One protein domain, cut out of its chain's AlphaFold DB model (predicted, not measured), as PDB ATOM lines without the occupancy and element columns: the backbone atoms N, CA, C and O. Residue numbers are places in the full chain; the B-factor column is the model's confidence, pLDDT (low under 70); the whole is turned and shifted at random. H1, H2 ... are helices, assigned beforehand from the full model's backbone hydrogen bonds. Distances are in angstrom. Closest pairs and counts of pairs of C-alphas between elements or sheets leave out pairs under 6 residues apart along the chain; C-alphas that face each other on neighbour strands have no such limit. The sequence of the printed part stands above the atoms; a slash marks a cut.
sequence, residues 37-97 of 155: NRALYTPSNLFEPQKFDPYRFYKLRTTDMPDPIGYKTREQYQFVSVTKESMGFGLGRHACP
ATOM      1  N   ASN A  37     146.076 120.135 152.713       56.59
ATOM      2  CA  ASN A  37     145.097 121.211 152.562       56.59
ATOM      3  C   ASN A  37     143.706 120.720 153.008       56.59
ATOM      4  O   ASN A  37     142.789 120.591 152.206       56.59
ATOM      5  N   ARG A  38     143.587 120.288 154.269       51.12
ATOM      6  CA  ARG A  38     142.398 119.605 154.792       51.12
ATOM      7  C   ARG A  38     141.431 120.573 155.468       51.12
ATOM      8  O   ARG A  38     140.242 120.303 155.472       51.12
ATOM      9  N   ALA A  39     141.914 121.699 155.984       54.28
ATOM     10  CA  ALA A  39     141.139 122.564 156.870       54.28
ATOM     11  C   ALA A  39     139.976 123.316 156.184       54.28
ATOM     12  O   ALA A  39     138.934 123.481 156.812       54.28
ATOM     13  N   LEU A  40     140.074 123.678 154.896       55.31
ATOM     14  CA  LEU A  40     138.925 124.210 154.136       55.31
ATOM     15  C   LEU A  40     137.902 123.145 153.694       55.31
ATOM     16  O   LEU A  40     136.793 123.502 153.298       55.31
ATOM     17  N   TYR A  41     138.269 121.860 153.730       53.84
ATOM     18  CA  TYR A  41     137.446 120.743 153.238       53.84
ATOM     19  C   TYR A  41     136.960 119.808 154.349       53.84
ATOM     20  O   TYR A  41     136.133 118.930 154.106       53.84
ATOM     21  N   THR A  42     137.455 119.973 155.574       46.22
ATOM     22  CA  THR A  42     136.859 119.361 156.758       46.22
ATOM     23  C   THR A  42     135.535 120.040 157.062       46.22
ATOM     24  O   THR A  42     135.474 121.267 156.987       46.22
ATOM     25  N   PRO A  43     134.492 119.281 157.439       46.19
ATOM     26  CA  PRO A  43     133.287 119.851 158.015       46.19
ATOM     27  C   PRO A  43     133.652 120.447 159.379       46.19
ATOM     28  O   PRO A  43     133.495 119.819 160.419       46.19
ATOM     29  N   SER A  44     134.230 121.645 159.374       52.69
ATOM     30  CA  SER A  44     134.027 122.573 160.467       52.69
ATOM     31  C   SER A  44     132.637 123.159 160.261       52.69
ATOM     32  O   SER A  44     132.190 123.376 159.135       52.69
ATOM     33  N   ASN A  45     131.938 123.398 161.356       52.19
ATOM     34  CA  ASN A  45     130.522 123.772 161.438       52.19
ATOM     35  C   ASN A  45     130.194 125.126 160.758       52.19
ATOM     36  O   ASN A  45     129.108 125.667 160.926       52.19
ATOM     37  N   LEU A  46     131.166 125.704 160.055       55.53
ATOM     38  CA  LEU A  46     131.197 127.055 159.528       55.53
ATOM     39  C   LEU A  46     130.822 127.101 158.039       55.53
ATOM     40  O   LEU A  46     130.395 128.150 157.561       55.53
ATOM     41  N   PHE A  47     130.955 125.987 157.303       67.75
ATOM     42  CA  PHE A  47     130.659 125.914 155.867       67.75
ATOM     43  C   PHE A  47     130.079 124.552 155.466       67.75
ATOM     44  O   PHE A  47     130.387 123.536 156.077       67.75
ATOM     45  N   GLU A  48     129.308 124.517 154.374       78.12
ATOM     46  CA  GLU A  48     128.990 123.287 153.636       78.12
ATOM     47  C   GLU A  48     130.081 123.056 152.567       78.12
ATOM     48  O   GLU A  48     129.943 123.527 151.432       78.12
ATOM     49  N   PRO A  49     131.214 122.383 152.872       77.06
ATOM     50  CA  PRO A  49     132.336 122.271 151.935       77.06
ATOM     51  C   PRO A  49     131.967 121.535 150.644       77.06
ATOM     52  O   PRO A  49     132.557 121.814 149.606       77.06
ATOM     53  N   GLN A  50     130.968 120.652 150.702       78.94
ATOM     54  CA  GLN A  50     130.503 119.855 149.565       78.94
ATOM     55  C   GLN A  50     129.604 120.632 148.596       78.94
ATOM     56  O   GLN A  50     129.415 120.209 147.458       78.94
ATOM     57  N   LYS A  51     129.052 121.773 149.023       84.06
ATOM     58  CA  LYS A  51     128.168 122.592 148.194       84.06
ATOM     59  C   LYS A  51     128.953 123.718 147.541       84.06
ATOM     60  O   LYS A  51     129.549 124.546 148.224       84.06
ATOM     61  N   PHE A  52     128.924 123.798 146.218       85.31
ATOM     62  CA  PHE A  52     129.524 124.920 145.507       85.31
ATOM     63  C   PHE A  52     128.728 126.215 145.770       85.31
ATOM     64  O   PHE A  52     127.554 126.302 145.425       85.31
ATOM     65  N   ASP A  53     129.365 127.222 146.383       88.31
ATOM     66  CA  ASP A  53     128.832 128.590 146.509       88.31
ATOM     67  C   ASP A  53     129.839 129.569 145.878       88.31
ATOM     68  O   ASP A  53     130.897 129.810 146.478       88.31
ATOM     69  N   PRO A  54     129.540 130.151 144.696       89.44
ATOM     70  CA  PRO A  54     130.461 131.052 143.999       89.44
ATOM     71  C   PRO A  54     130.729 132.350 144.773       89.44
ATOM     72  O   PRO A  54     131.751 132.999 144.554       89.44
ATOM     73  N   TYR A  55     129.855 132.720 145.713       90.81
ATOM     74  CA  TYR A  55     129.972 133.943 146.502       90.81
ATOM     75  C   TYR A  55     130.545 133.711 147.899       90.81
ATOM     76  O   TYR A  55     130.702 134.677 148.643       90.81
ATOM     77  N   ARG A  56     130.897 132.474 148.276       88.38
ATOM     78  CA  ARG A  56     131.370 132.137 149.631       88.38
ATOM     79  C   ARG A  56     132.464 133.082 150.128       88.38
ATOM     80  O   ARG A  56     132.305 133.755 151.139       88.38
ATOM     81  N   PHE A  57     133.560 133.174 149.380       88.62
ATOM     82  CA  PHE A  57     134.710 134.009 149.741       88.62
ATOM     83  C   PHE A  57     134.504 135.493 149.431       88.62
ATOM     84  O   PHE A  57     135.283 136.326 149.884       88.62
ATOM     85  N   TYR A  58     133.484 135.842 148.646       91.12
ATOM     86  CA  TYR A  58     133.058 137.231 148.501       91.12
ATOM     87  C   TYR A  58     132.361 137.690 149.786       91.12
ATOM     88  O   TYR A  58     132.854 138.610 150.428       91.12
ATOM     89  N   LYS A  59     131.327 136.961 150.230       89.94
ATOM     90  CA  LYS A  59     130.586 137.224 151.474       89.94
ATOM     91  C   LYS A  59     131.526 137.303 152.678       89.94
ATOM     92  O   LYS A  59     131.494 138.269 153.425       89.94
ATOM     93  N   LEU A  60     132.451 136.353 152.818       88.06
ATOM     94  CA  LEU A  60     133.427 136.373 153.917       88.06
ATOM     95  C   LEU A  60     134.314 137.622 153.933       88.06
ATOM     96  O   LEU A  60     134.781 138.017 154.999       88.06
ATOM     97  N   ARG A  61     134.543 138.254 152.778       90.50
ATOM     98  CA  ARG A  61     135.329 139.487 152.685       90.50
ATOM     99  C   ARG A  61     134.516 140.752 152.890       90.50
ATOM    100  O   ARG A  61     135.092 141.747 153.308       90.50
ATOM    101  N   THR A  62     133.233 140.728 152.551       90.00
ATOM    102  CA  THR A  62     132.396 141.933 152.486       90.00
ATOM    103  C   THR A  62     131.363 142.029 153.597       90.00
ATOM    104  O   THR A  62     130.767 143.083 153.762       90.00
ATOM    105  N   THR A  63     131.080 140.939 154.307       83.31
ATOM    106  CA  THR A  63     130.043 140.900 155.338       83.31
ATOM    107  C   THR A  63     130.614 141.251 156.716       83.31
ATOM    108  O   THR A  63     131.652 140.717 157.112       83.31
ATOM    109  N   ASP A  64     129.861 142.038 157.487       80.38
ATOM    110  CA  ASP A  64     130.189 142.474 158.859       80.38
ATOM    111  C   ASP A  64     130.033 141.383 159.940       80.38
ATOM    112  O   ASP A  64     130.267 141.612 161.123       80.38
ATOM    113  N   MET A  65     129.647 140.167 159.546       80.19
ATOM    114  CA  MET A  65     129.513 139.017 160.442       80.19
ATOM    115  C   MET A  65     130.875 138.643 161.033       80.19
ATOM    116  O   MET A  65     131.861 138.728 160.300       80.19
ATOM    117  N   PRO A  66     130.957 138.172 162.291       82.56
ATOM    118  CA  PRO A  66     132.209 137.711 162.886       82.56
ATOM    119  C   PRO A  66     132.951 136.717 161.988       82.56
ATOM    120  O   PRO A  66     132.332 135.855 161.362       82.56
ATOM    121  N   ASP A  67     134.277 136.854 161.912       85.44
ATOM    122  CA  ASP A  67     135.104 135.993 161.074       85.44
ATOM    123  C   ASP A  67     135.044 134.547 161.598       85.44
ATOM    124  O   ASP A  67     135.467 134.295 162.730       85.44
ATOM    125  N   PRO A  68     134.530 133.588 160.808       81.56
ATOM    126  CA  PRO A  68     134.331 132.222 161.276       81.56
ATOM    127  C   PRO A  68     135.648 131.485 161.553       81.56
ATOM    128  O   PRO A  68     135.667 130.549 162.347       81.56
ATOM    129  N   ILE A  69     136.745 131.879 160.903       83.06
ATOM    130  CA  ILE A  69     138.070 131.266 161.078       83.06
ATOM    131  C   ILE A  69     138.898 132.042 162.120       83.06
ATOM    132  O   ILE A  69     139.849 131.507 162.687       83.06
ATOM    133  N   GLY A  70     138.526 133.292 162.404       86.25
ATOM    134  CA  GLY A  70     139.257 134.186 163.294       86.25
ATOM    135  C   GLY A  70     140.488 134.800 162.628       86.25
ATOM    136  O   GLY A  70     141.514 135.003 163.284       86.25
ATOM    137  N   TYR A  71     140.434 135.070 161.321       87.62
ATOM    138  CA  TYR A  71     141.513 135.796 160.657       87.62
ATOM    139  C   TYR A  71     141.645 137.230 161.170       87.62
ATOM    140  O   TYR A  71     140.682 137.873 161.579       87.62
ATOM    141  N   LYS A  72     142.878 137.748 161.117       88.56
ATOM    142  CA  LYS A  72     143.185 139.123 161.532       88.56
ATOM    143  C   LYS A  72     142.594 140.137 160.560       88.56
ATOM    144  O   LYS A  72     142.199 141.222 160.964       88.56
ATOM    145  N   THR A  73     142.593 139.788 159.276       91.06
ATOM    146  CA  THR A  73     142.197 140.675 158.182       91.06
ATOM    147  C   THR A  73     141.406 139.884 157.146       91.06
ATOM    148  O   THR A  73     141.788 138.757 156.808       91.06
ATOM    149  N   ARG A  74     140.351 140.468 156.572       89.44
ATOM    150  CA  ARG A  74     139.488 139.777 155.596       89.44
ATOM    151  C   ARG A  74     140.197 139.458 154.281       89.44
ATOM    152  O   ARG A  74     139.821 138.521 153.578       89.44
ATOM    153  N   GLU A  75     141.288 140.149 153.978       90.88
ATOM    154  CA  GLU A  75     142.179 139.903 152.839       90.88
ATOM    155  C   GLU A  75     142.751 138.476 152.849       90.88
ATOM    156  O   GLU A  75     143.121 137.936 151.803       90.88
ATOM    157  N   GLN A  76     142.761 137.807 154.004       91.25
ATOM    158  CA  GLN A  76     143.178 136.410 154.129       91.25
ATOM    159  C   GLN A  76     142.246 135.427 153.396       91.25
ATOM    160  O   GLN A  76     142.661 134.302 153.125       91.25
ATOM    161  N   TYR A  77     141.045 135.851 152.987       90.44
ATOM    162  CA  TYR A  77     140.138 135.086 152.118       90.44
ATOM    163  C   TYR A  77     140.351 135.319 150.613       90.44
ATOM    164  O   TYR A  77     139.606 134.781 149.791       90.44
ATOM    165  N   GLN A  78     141.321 136.146 150.213       92.31
ATOM    166  CA  GLN A  78     141.659 136.323 148.799       92.31
ATOM    167  C   GLN A  78     142.201 135.019 148.204       92.31
ATOM    168  O   GLN A  78     142.895 134.256 148.867       92.31
ATOM    169  N   PHE A  79     141.961 134.800 146.911       92.12
ATOM    170  CA  PHE A  79     142.411 133.595 146.204       92.12
ATOM    171  C   PHE A  79     143.932 133.359 146.294       92.12
ATOM    172  O   PHE A  79     144.388 132.224 146.342       92.12
ATOM    173  N   VAL A  80     144.719 134.438 146.351       94.31
ATOM    174  CA  VAL A  80     146.191 134.404 146.445       94.31
ATOM    175  C   VAL A  80     146.713 134.282 147.878       94.31
ATOM    176  O   VAL A  80     147.927 134.180 148.082       94.31
ATOM    177  N   SER A  81     145.836 134.349 148.879       92.25
ATOM    178  CA  SER A  81     146.230 134.286 150.282       92.25
ATOM    179  C   SER A  81     146.559 132.850 150.673       92.25
ATOM    180  O   SER A  81     145.848 131.908 150.328       92.25
ATOM    181  N   VAL A  82     147.671 132.698 151.391       91.12
ATOM    182  CA  VAL A  82     148.151 131.416 151.907       91.12
ATOM    183  C   VAL A  82     147.948 131.391 153.413       91.12
ATOM    184  O   VAL A  82     148.558 132.168 154.149       91.12
ATOM    185  N   THR A  83     147.063 130.518 153.872       88.31
ATOM    186  CA  THR A  83     146.732 130.354 155.291       88.31
ATOM    187  C   THR A  83     146.793 128.879 155.661       88.31
ATOM    188  O   THR A  83     146.958 128.015 154.798       88.31
ATOM    189  N   LYS A  84     146.693 128.562 156.955       84.38
ATOM    190  CA  LYS A  84     146.698 127.160 157.394       84.38
ATOM    191  C   LYS A  84     145.477 126.408 156.859       84.38
ATOM    192  O   LYS A  84     145.520 125.199 156.663       84.38
ATOM    193  N   GLU A  85     144.410 127.141 156.593       83.31
ATOM    194  CA  GLU A  85     143.160 126.642 156.070       83.31
ATOM    195  C   GLU A  85     143.215 126.578 154.540       83.31
ATOM    196  O   GLU A  85     142.775 125.585 153.965       83.31
ATOM    197  N   SER A  86     143.830 127.575 153.890       82.38
ATOM    198  CA  SER A  86     143.985 127.679 152.434       82.38
ATOM    199  C   SER A  86     145.428 127.446 151.980       82.38
ATOM    200  O   SER A  86     146.226 128.383 151.879       82.38
ATOM    201  N   MET A  87     145.760 126.194 151.646       84.88
ATOM    202  CA  MET A  87     147.109 125.807 151.196       84.88
ATOM    203  C   MET A  87     147.214 125.523 149.687       84.88
ATOM    204  O   MET A  87     148.131 124.825 149.253       84.88
ATOM    205  N   GLY A  88     146.301 126.046 148.860       84.56
ATOM    206  CA  GLY A  88     146.294 125.787 147.407       84.56
ATOM    207  C   GLY A  88     147.578 126.235 146.691       84.56
ATOM    208  O   GLY A  88     147.999 125.620 145.717       84.56
ATOM    209  N   PHE A  89     148.242 127.257 147.232       90.69
ATOM    210  CA  PHE A  89     149.538 127.750 146.771       90.69
ATOM    211  C   PHE A  89     150.678 127.415 147.749       90.69
ATOM    212  O   PHE A  89     151.716 128.065 147.710       90.69
ATOM    213  N   GLY A  90     150.516 126.434 148.640       89.81
ATOM    214  CA  GLY A  90     151.468 126.148 149.722       89.81
ATOM    215  C   GLY A  90     151.322 127.092 150.923       89.81
ATOM    216  O   GLY A  90     150.330 127.806 151.039       89.81
ATOM    217  N   LEU A  91     152.306 127.087 151.832       90.25
ATOM    218  CA  LEU A  91     152.263 127.846 153.089       90.25
ATOM    219  C   LEU A  91     153.632 128.442 153.466       90.25
ATOM    220  O   LEU A  91     154.684 127.825 153.274       90.25
ATOM    221  N   GLY A  92     153.613 129.639 154.058       88.38
ATOM    222  CA  GLY A  92     154.791 130.289 154.638       88.38
ATOM    223  C   GLY A  92     155.896 130.559 153.613       88.38
ATOM    224  O   GLY A  92     155.631 130.959 152.484       88.38
ATOM    225  N   ARG A  93     157.156 130.311 153.995       90.25
ATOM    226  CA  ARG A  93     158.337 130.551 153.137       90.25
ATOM    227  C   ARG A  93     158.382 129.704 151.857       90.25
ATOM    228  O   ARG A  93     159.209 129.970 150.993       90.25
ATOM    229  N   HIS A  94     157.567 128.652 151.789       91.00
ATOM    230  CA  HIS A  94     157.473 127.733 150.655       91.00
ATOM    231  C   HIS A  94     156.184 127.946 149.854       91.00
ATOM    232  O   HIS A  94     155.855 127.134 148.993       91.00
ATOM    233  N   ALA A  95     155.444 129.022 150.133       93.69
ATOM    234  CA  ALA A  95     154.326 129.424 149.302       93.69
ATOM    235  C   ALA A  95     154.800 129.725 147.874       93.69
ATOM    236  O   ALA A  95     155.860 130.318 147.663       93.69
ATOM    237  N   CYS A  96     153.982 129.347 146.896       95.06
ATOM    238  CA  CYS A  96     154.229 129.557 145.485       95.06
ATOM    239  C   CYS A  96     154.457 131.057 145.219       95.06
ATOM    240  O   CYS A  96     153.551 131.872 145.464       95.06
ATOM    241  N   PRO A  97     155.643 131.446 144.715       95.88
ATOM    242  CA  PRO A  97     155.924 132.842 144.399       95.88
ATOM    243  C   PRO A  97     155.086 133.331 143.206       95.88
ATOM    244  O   PRO A  97     154.714 134.498 143.160       95.88
TER     245      PRO A  97
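This is residues 37 to 97 of the 155 residues of an uncharacterized protein of Monosporascus sp. MC13-8B (UniProt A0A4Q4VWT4). The printed part has little regular structure: two short helices, H1 and H2, pack on each other, and the rest is winding chain. Residues 37 to 55 lead into H1, and residues 78 to 97 run from H2 to the end of the longest axis far from H1. The printed part has 61 residues, 11 of them in the named helices, with no named strand; its class is all helix. It is compact, with a radius of gyration of the C-alphas of 11.7 A and spans of 31 by 23 by 20 A.

Start at C-alpha 37, (145.097, 121.211, 152.562). Find C-alpha 56 at (131.370, 132.137, 149.631); from there H1 runs through residues 56 to 62, 10.3 A long. H2, residues 74 to 77, ends at C-alpha 77, (140.138, 135.086, 152.118).

H1 and H2 touch; their closest C-alphas, those of Arg 61 and Arg 74, are 5.1 A apart. In H1, 2 of 3 O i to N i+4 pairs are within hydrogen-bond range; H2 is too short for such a pair.

The C-alphas farthest apart, those of Asp 64 and His 94, are 32.1 A apart. The printed part has no cut. The link from H1 to H2 is long, with 11 residues. The model's confidence is low, with pLDDT under 70, at residues 37 to 47.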